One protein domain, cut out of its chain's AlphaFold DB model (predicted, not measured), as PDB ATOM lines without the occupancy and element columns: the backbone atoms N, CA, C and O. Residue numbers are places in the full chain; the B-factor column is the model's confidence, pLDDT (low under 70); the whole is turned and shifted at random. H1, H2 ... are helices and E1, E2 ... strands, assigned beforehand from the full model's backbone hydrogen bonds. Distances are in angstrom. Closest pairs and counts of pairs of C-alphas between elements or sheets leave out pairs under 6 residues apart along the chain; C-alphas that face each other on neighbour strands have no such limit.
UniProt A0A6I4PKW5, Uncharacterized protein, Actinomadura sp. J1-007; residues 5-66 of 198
ATOM      1  N   GLU A   5     -13.123  15.009 -11.430       92.38
ATOM      2  CA  GLU A   5     -12.516  14.188 -12.480       92.38
ATOM      3  C   GLU A   5     -13.495  14.072 -13.655       92.38
ATOM      4  O   GLU A   5     -14.603  13.534 -13.524       92.38
ATOM      5  N   VAL A   6     -13.108  14.621 -14.805       91.19
ATOM      6  CA  VAL A   6     -13.939  14.623 -16.008       91.19
ATOM      7  C   VAL A   6     -13.357  13.678 -17.047       91.19
ATOM      8  O   VAL A   6     -12.154  13.627 -17.264       91.19
ATOM      9  N   ALA A   7     -14.228  12.976 -17.771       88.38
ATOM     10  CA  ALA A   7     -13.830  12.016 -18.807       88.38
ATOM     11  C   ALA A   7     -13.247  12.676 -20.078       88.38
ATOM     12  O   ALA A   7     -13.220  12.067 -21.148       88.38
ATOM     13  N   THR A   8     -12.853  13.951 -20.003       88.25
ATOM     14  CA  THR A   8     -12.184  14.661 -21.089       88.25
ATOM     15  C   THR A   8     -10.687  14.396 -20.981       88.25
ATOM     16  O   THR A   8     -10.077  14.818 -20.001       88.25
ATOM     17  N   PRO A   9     -10.058  13.746 -21.977       93.50
ATOM     18  CA  PRO A   9      -8.647  13.414 -21.867       93.50
ATOM     19  C   PRO A   9      -7.753  14.656 -21.943       93.50
ATOM     20  O   PRO A   9      -7.896  15.482 -22.852       93.50
ATOM     21  N   ARG A  10      -6.755  14.736 -21.063       94.94
ATOM     22  CA  ARG A  10      -5.753  15.808 -21.001       94.94
ATOM     23  C   ARG A  10      -5.057  16.036 -22.343       94.94
ATOM     24  O   ARG A  10      -4.929  17.172 -22.794       94.94
ATOM     25  N   GLN A  11      -4.677  14.974 -23.053       94.94
ATOM     26  CA  GLN A  11      -4.056  15.090 -24.377       94.94
ATOM     27  C   GLN A  11      -4.960  15.782 -25.414       94.94
ATOM     28  O   GLN A  11      -4.457  16.457 -26.315       94.94
ATOM     29  N   ASN A  12      -6.285  15.647 -25.284       94.56
ATOM     30  CA  ASN A  12      -7.245  16.304 -26.165       94.56
ATOM     31  C   ASN A  12      -7.373  17.798 -25.830       94.56
ATOM     32  O   ASN A  12      -7.353  18.632 -26.734       94.56
ATOM     33  N   ASN A  13      -7.407  18.145 -24.539       93.69
ATOM     34  CA  ASN A  13      -7.382  19.538 -24.084       93.69
ATOM     35  C   ASN A  13      -6.117  20.262 -24.558       93.69
ATOM     36  O   ASN A  13      -6.217  21.306 -25.199       93.69
ATOM     37  N   LEU A  14      -4.934  19.667 -24.366       94.75
ATOM     38  CA  LEU A  14      -3.671  20.250 -24.839       94.75
ATOM     39  C   LEU A  14      -3.641  20.423 -26.365       94.75
ATOM     40  O   LEU A  14      -3.149  21.435 -26.866       94.75
ATOM     41  N   LEU A  15      -4.203  19.477 -27.129       94.88
ATOM     42  CA  LEU A  15      -4.359  19.633 -28.578       94.88
ATOM     43  C   LEU A  15      -5.229  20.851 -28.919       94.88
ATOM     44  O   LEU A  15      -4.865  21.634 -29.798       94.88
ATOM     45  N   HIS A  16      -6.354  21.033 -28.228       94.38
ATOM     46  CA  HIS A  16      -7.237  22.181 -28.430       94.38
ATOM     47  C   HIS A  16      -6.557  23.501 -28.043       94.38
ATOM     48  O   HIS A  16      -6.653  24.468 -28.796       94.38
ATOM     49  N   TYR A  17      -5.795  23.529 -26.947       94.19
ATOM     50  CA  TYR A  17      -5.042  24.713 -26.519       94.19
ATOM     51  C   TYR A  17      -3.997  25.121 -27.558       94.19
ATOM     52  O   TYR A  17      -3.899  26.297 -27.909       94.19
ATOM     53  N   ARG A  18      -3.262  24.151 -28.119       94.31
ATOM     54  CA  ARG A  18      -2.311  24.396 -29.217       94.31
ATOM     55  C   ARG A  18      -3.003  24.938 -30.462       94.31
ATOM     56  O   ARG A  18      -2.502  25.882 -31.064       94.31
ATOM     57  N   ARG A  19      -4.149  24.367 -30.849       93.94
ATOM     58  CA  ARG A  19      -4.914  24.824 -32.023       93.94
ATOM     59  C   ARG A  19      -5.463  26.238 -31.828       93.94
ATOM     60  O   ARG A  19      -5.355  27.043 -32.748       93.94
ATOM     61  N   MET A  20      -5.974  26.558 -30.638       93.12
ATOM     62  CA  MET A  20      -6.398  27.914 -30.273       93.12
ATOM     63  C   MET A  20      -5.222  28.898 -30.339       93.12
ATOM     64  O   MET A  20      -5.324  29.925 -31.004       93.12
ATOM     65  N   ALA A  21      -4.090  28.573 -29.702       92.25
ATOM     66  CA  ALA A  21      -2.894  29.420 -29.698       92.25
ATOM     67  C   ALA A  21      -2.312  29.636 -31.108       92.25
ATOM     68  O   ALA A  21      -1.810  30.713 -31.412       92.25
ATOM     69  N   ALA A  22      -2.429  28.640 -31.990       91.81
ATOM     70  CA  ALA A  22      -2.040  28.741 -33.395       91.81
ATOM     71  C   ALA A  22      -3.046  29.518 -34.270       91.81
ATOM     72  O   ALA A  22      -2.826  29.652 -35.472       91.81
ATOM     73  N   GLY A  23      -4.155  30.008 -33.702       89.38
ATOM     74  CA  GLY A  23      -5.174  30.762 -34.432       89.38
ATOM     75  C   GLY A  23      -6.036  29.904 -35.357       89.38
ATOM     76  O   GLY A  23      -6.565  30.413 -36.340       89.38
ATOM     77  N   HIS A  24      -6.181  28.605 -35.082       90.00
ATOM     78  CA  HIS A  24      -7.042  27.745 -35.889       90.00
ATOM     79  C   HIS A  24      -8.505  28.227 -35.798       90.00
ATOM     80  O   HIS A  24      -9.058  28.183 -34.697       90.00
ATOM     81  N   PRO A  25      -9.179  28.586 -36.912       86.12
ATOM     82  CA  PRO A  25     -10.477  29.277 -36.880       86.12
ATOM     83  C   PRO A  25     -11.553  28.582 -36.033       86.12
ATOM     84  O   PRO A  25     -12.199  29.212 -35.200       86.12
ATOM     85  N   TYR A  26     -11.680  27.256 -36.162       86.19
ATOM     86  CA  TYR A  26     -12.641  26.455 -35.386       86.19
ATOM     87  C   TYR A  26     -12.440  26.523 -33.856       86.19
ATOM     88  O   TYR A  26     -13.386  26.375 -33.094       86.19
ATOM     89  N   TYR A  27     -11.210  26.769 -33.395       90.00
ATOM     90  CA  TYR A  27     -10.852  26.814 -31.971       90.00
ATOM     91  C   TYR A  27     -10.784  28.241 -31.418       90.00
ATOM     92  O   TYR A  27     -10.308  28.446 -30.304       90.00
ATOM     93  N   GLN A  28     -11.246  29.232 -32.184       87.88
ATOM     94  CA  GLN A  28     -11.361  30.611 -31.711       87.88
ATOM     95  C   GLN A  28     -12.734  30.909 -31.103       87.88
ATOM     96  O   GLN A  28     -12.880  31.929 -30.440       87.88
ATOM     97  N   PHE A  29     -13.733  30.036 -31.297       86.50
ATOM     98  CA  PHE A  29     -15.091  30.183 -30.744       86.50
ATOM     99  C   PHE A  29     -15.736  31.550 -31.050       86.50
ATOM    100  O   PHE A  29     -16.466  32.104 -30.231       86.50
ATOM    101  N   GLY A  30     -15.421  32.129 -32.215       85.69
ATOM    102  CA  GLY A  30     -15.893  33.462 -32.605       85.69
ATOM    103  C   GLY A  30     -15.199  34.639 -31.933       85.69
ATOM    104  O   GLY A  30     -15.624  35.775 -32.125       85.69
ATOM    105  N   LEU A  31     -14.153  34.393 -31.147       86.50
ATOM    106  CA  LEU A  31     -13.405  35.426 -30.448       86.50
ATOM    107  C   LEU A  31     -12.234  35.921 -31.297       86.50
ATOM    108  O   LEU A  31     -11.461  35.138 -31.850       86.50
ATOM    109  N   GLU A  32     -12.043  37.237 -31.326       84.75
ATOM    110  CA  GLU A  32     -10.819  37.837 -31.854       84.75
ATOM    111  C   GLU A  32      -9.703  37.728 -30.803       84.75
ATOM    112  O   GLU A  32      -9.601  38.520 -29.860       84.75
ATOM    113  N   LEU A  33      -8.861  36.707 -30.947       82.50
ATOM    114  CA  LEU A  33      -7.726  36.482 -30.059       82.50
ATOM    115  C   LEU A  33      -6.541  37.353 -30.493       82.50
ATOM    116  O   LEU A  33      -5.949  37.146 -31.551       82.50
ATOM    117  N   LYS A  34      -6.174  38.332 -29.659       78.19
ATOM    118  CA  LYS A  34      -5.001  39.192 -29.893       78.19
ATOM    119  C   LYS A  34      -3.686  38.386 -29.845       78.19
ATOM    120  O   LYS A  34      -3.655  37.347 -29.193       78.19
ATOM    121  N   PRO A  35      -2.584  38.853 -30.469       66.88
ATOM    122  CA  PRO A  35      -1.455  38.009 -30.906       66.88
ATOM    123  C   PRO A  35      -0.570  37.345 -29.827       66.88
ATOM    124  O   PRO A  35       0.513  36.875 -30.155       66.88
ATOM    125  N   SER A  36      -0.957  37.314 -28.551       82.19
ATOM    126  CA  SER A  36      -0.078  36.894 -27.447       82.19
ATOM    127  C   SER A  36      -0.389  35.515 -26.847       82.19
ATOM    128  O   SER A  36       0.048  35.238 -25.732       82.19
ATOM    129  N   TRP A  37      -1.127  34.646 -27.544       91.88
ATOM    130  CA  TRP A  37      -1.484  33.326 -27.012       91.88
ATOM    131  C   TRP A  37      -0.442  32.262 -27.357       91.88
ATOM    132  O   TRP A  37      -0.083  32.043 -28.508       91.88
ATOM    133  N   THR A  38       0.017  31.560 -26.331       92.50
ATOM    134  CA  THR A  38       0.818  30.336 -26.414       92.50
ATOM    135  C   THR A  38       0.054  29.202 -25.737       92.50
ATOM    136  O   THR A  38      -0.823  29.461 -24.916       92.50
ATOM    137  N   GLU A  39       0.406  27.944 -26.013       92.44
ATOM    138  CA  GLU A  39      -0.170  26.797 -25.288       92.44
ATOM    139  C   GLU A  39      -0.079  26.985 -23.765       92.44
ATOM    140  O   GLU A  39      -1.056  26.761 -23.058       92.44
ATOM    141  N   ARG A  40       1.063  27.486 -23.271       92.31
ATOM    142  CA  ARG A  40       1.277  27.765 -21.847       92.31
ATOM    143  C   ARG A  40       0.305  28.812 -21.305       92.31
ATOM    144  O   ARG A  40      -0.289  28.584 -20.263       92.31
ATOM    145  N   THR A  41       0.121  29.937 -21.994       93.75
ATOM    146  CA  THR A  41      -0.798  30.989 -21.517       93.75
ATOM    147  C   THR A  41      -2.263  30.565 -21.623       93.75
ATOM    148  O   THR A  41      -3.088  31.031 -20.847       93.75
ATOM    149  N   VAL A  42      -2.602  29.679 -22.569       93.94
ATOM    150  CA  VAL A  42      -3.933  29.058 -22.611       93.94
ATOM    151  C   VAL A  42      -4.110  28.117 -21.418       93.94
ATOM    152  O   VAL A  42      -5.130  28.208 -20.749       93.94
ATOM    153  N   LEU A  43      -3.115  27.281 -21.092       94.75
ATOM    154  CA  LEU A  43      -3.156  26.436 -19.893       94.75
ATOM    155  C   LEU A  43      -3.291  27.276 -18.615       94.75
ATOM    156  O   LEU A  43      -4.165  26.991 -17.810       94.75
ATOM    157  N   GLU A  44      -2.493  28.334 -18.452       95.12
ATOM    158  CA  GLU A  44      -2.586  29.258 -17.307       95.12
ATOM    159  C   GLU A  44      -3.995  29.853 -17.169       95.12
ATOM    160  O   GLU A  44      -4.550  29.873 -16.072       95.12
ATOM    161  N   MET A  45      -4.611  30.260 -18.282       94.44
ATOM    162  CA  MET A  45      -5.993  30.742 -18.296       94.44
ATOM    163  C   MET A  45      -6.991  29.642 -17.910       94.44
ATOM    164  O   MET A  45      -7.909  29.901 -17.137       94.44
ATOM    165  N   MET A  46      -6.815  28.412 -18.395       95.44
ATOM    166  CA  MET A  46      -7.697  27.293 -18.051       95.44
ATOM    167  C   MET A  46      -7.544  26.862 -16.587       95.44
ATOM    168  O   MET A  46      -8.531  26.472 -15.968       95.44
ATOM    169  N   VAL A  47      -6.349  26.980 -16.007       96.56
ATOM    170  CA  VAL A  47      -6.125  26.800 -14.563       96.56
ATOM    171  C   VAL A  47      -6.881  27.882 -13.792       96.56
ATOM    172  O   VAL A  47      -7.633  27.563 -12.881       96.56
ATOM    173  N   GLU A  48      -6.751  29.152 -14.187       96.38
ATOM    174  CA  GLU A  48      -7.441  30.272 -13.530       96.38
ATOM    175  C   GLU A  48      -8.973  30.160 -13.621       96.38
ATOM    176  O   GLU A  48      -9.676  30.454 -12.658       96.38
ATOM    177  N   ARG A  49      -9.505  29.779 -14.788       95.38
ATOM    178  CA  ARG A  49     -10.946  29.847 -15.086       95.38
ATOM    179  C   ARG A  49     -11.699  28.553 -14.830       95.38
ATOM    180  O   ARG A  49     -12.897  28.608 -14.574       95.38
ATOM    181  N   CYS A  50     -11.030  27.412 -14.948       96.06
ATOM    182  CA  CYS A  50     -11.652  26.093 -14.849       96.06
ATOM    183  C   CYS A  50     -10.984  25.193 -13.805       96.06
ATOM    184  O   CYS A  50     -11.536  24.140 -13.503       96.06
ATOM    185  N   GLY A  51      -9.814  25.567 -13.277       96.50
ATOM    186  CA  GLY A  51      -9.087  24.771 -12.288       96.50
ATOM    187  C   GLY A  51      -8.625  23.408 -12.807       96.50
ATOM    188  O   GLY A  51      -8.636  22.420 -12.073       96.50
ATOM    189  N   VAL A  52      -8.235  23.346 -14.085       96.50
ATOM    190  CA  VAL A  52      -7.572  22.161 -14.652       96.50
ATOM    191  C   VAL A  52      -6.218  21.920 -13.969       96.50
ATOM    192  O   VAL A  52      -5.625  22.859 -13.438       96.50
ATOM    193  N   ASP A  53      -5.687  20.691 -14.011       94.69
ATOM    194  CA  ASP A  53      -4.362  20.380 -13.439       94.69
ATOM    195  C   ASP A  53      -3.271  21.317 -14.019       94.69
ATOM    196  O   ASP A  53      -3.082  21.337 -15.248       94.69
ATOM    197  N   PRO A  54      -2.564  22.090 -13.168       94.88
ATOM    198  CA  PRO A  54      -1.571  23.065 -13.597       94.88
ATOM    199  C   PRO A  54      -0.216  22.462 -13.989       94.88
ATOM    200  O   PRO A  54       0.615  23.204 -14.515       94.88
ATOM    201  N   ASP A  55       0.063  21.174 -13.735       93.62
ATOM    202  CA  ASP A  55       1.355  20.569 -14.073       93.62
ATOM    203  C   ASP A  55       1.509  20.466 -15.604       93.62
ATOM    204  O   ASP A  55       0.833  19.659 -16.248       93.62
ATOM    205  N   PRO A  56       2.443  21.212 -16.229       88.12
ATOM    206  CA  PRO A  56       2.662  21.134 -17.674       88.12
ATOM    207  C   PRO A  56       3.226  19.775 -18.120       88.12
ATOM    208  O   PRO A  56       3.298  19.498 -19.317       88.12
ATOM    209  N   ARG A  57       3.661  18.928 -17.178       93.19
ATOM    210  CA  ARG A  57       4.123  17.558 -17.436       93.19
ATOM    211  C   ARG A  57       2.976  16.549 -17.398       93.19
ATOM    212  O   ARG A  57       3.176  15.420 -17.849       93.19
ATOM    213  N   HIS A  58       1.789  16.935 -16.918       93.81
ATOM    214  CA  HIS A  58       0.576  16.131 -17.044       93.81
ATOM    215  C   HIS A  58       0.069  16.206 -18.485       93.81
ATOM    216  O   HIS A  58      -0.660  17.119 -18.876       93.81
ATOM    217  N   VAL A  59       0.534  15.269 -19.312       94.56
ATOM    218  CA  VAL A  59       0.286  15.256 -20.764       94.56
ATOM    219  C   VAL A  59      -0.661  14.145 -21.221       94.56
ATOM    220  O   VAL A  59      -1.015  14.104 -22.399       94.56
ATOM    221  N   TYR A  60      -1.066  13.240 -20.324       94.75
ATOM    222  CA  TYR A  60      -1.906  12.085 -20.643       94.75
ATOM    223  C   TYR A  60      -2.760  11.652 -19.450       94.75
ATOM    224  O   TYR A  60      -2.289  11.678 -18.318       94.75
ATOM    225  N   GLY A  61      -3.975  11.177 -19.724       92.75
ATOM    226  CA  GLY A  61      -4.939  10.727 -18.718       92.75
ATOM    227  C   GLY A  61      -6.181  11.608 -18.718       92.75
ATOM    228  O   GLY A  61      -6.387  12.378 -19.658       92.75
ATOM    229  N   ASP A  62      -6.998  11.487 -17.681       92.00
ATOM    230  CA  ASP A  62      -8.160  12.353 -17.494       92.00
ATOM    231  C   ASP A  62      -7.735  13.733 -16.983       92.00
ATOM    232  O   ASP A  62      -6.654  13.916 -16.408       92.00
ATOM    233  N   ASP A  63      -8.579  14.720 -17.262       92.19
ATOM    234  CA  ASP A  63      -8.421  16.079 -16.769       92.19
ATOM    235  C   ASP A  63      -9.361  16.348 -15.586       92.19
ATOM    236  O   ASP A  63     -10.271  15.570 -15.281       92.19
ATOM    237  N   THR A  64      -9.157  17.480 -14.928       94.50
ATOM    238  CA  THR A  64      -9.984  17.956 -13.827       94.50
ATOM    239  C   THR A  64     -10.656  19.271 -14.184       94.50
ATOM    240  O   THR A  64     -10.164  20.056 -14.991       94.50
ATOM    241  N   ILE A  65     -11.808  19.516 -13.574       96.75
ATOM    242  CA  ILE A  65     -12.442  20.832 -13.519       96.75
ATOM    243  C   ILE A  65     -12.736  21.095 -12.047       96.75
ATOM    244  O   ILE A  65     -13.342  20.254 -11.387       96.75
ATOM    245  N   ASP A  66     -12.310  22.231 -11.517       97.56
ATOM    246  CA  ASP A  66     -12.481  22.547 -10.101       97.56
ATOM    247  C   ASP A  66     -13.981  22.729  -9.757       97.56
ATOM    248  O   ASP A  66     -14.669  23.549 -10.386       97.56
TER     249      ASP A  66
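Overview. This is residues 5 to 66 of the 198 residues of an uncharacterized protein of Actinomadura sp. J1-007 (UniProt A0A6I4PKW5). Two helices, H1 and H2, meet as a V, the first residues of H2 near the later part of H1, and a small two-stranded sheet of E1 and E2 bridges the wide end of the V. A long loop, residues 22 to 38, makes the opposite end. The printed part has 62 residues, with two named helices and two named strands in the order E1, H1, H2, E2; the sheet, E1 - E2, is antiparallel and the class is mixed, helices and strands. The whole is compact, with a radius of gyration of the C-alphas of 11.4 A, yet elongated, spanning 30 by 19 by 19 A.

Along the chain. Find C-alpha 5 at (-12.516, 14.188, -12.480), where E1, residues 5 to 9, begins and runs 10.2 A. H1, residues 10 to 21, follows for 16.4 A. Look next at C-alpha 39 at (-0.170, 26.797, -25.288), where H2, residues 39 to 50, begins its 15.5 A. E2, residues 62 to 65, covers 10.3 A and ends at C-alpha 65, (-12.442, 20.832, -13.519).

Arrangement. E1 and E2 are antiparallel neighbours at 127 degrees; look for N 6 and O 63, 3.0 A apart, and N 63 and O 8, 3.1 A apart, both within hydrogen-bond range. The closest C-alphas of H1 and E2 are those of Arg 10 and Asp 63, 5.0 A apart. H1 and H2 touch, H2 with residues 39 to 43 alone; their closest C-alphas, of Arg 18 and Glu 39, are 5.1 A apart. They run opposite ways at a steep tilt of 66 degrees. The C-alphas of Cys 50 and Ile 65, the closest of H2 and E2, are 5.5 A apart. E1 and H2 are apart. In H1 and H2 every O i to N i+4 pair is within hydrogen-bond range.

Size, cuts and confidence. The two C-alphas farthest apart, of Glu 5 and Pro 35, are 32.1 A apart. The printed part has no cut. The link from E1 to H1 is tight; those from H1 to H2 and from H2 to E2 are long, with 17 and 11 residues. The mean pLDDT of the printed part is 91.7, and residue 35 alone is under 70.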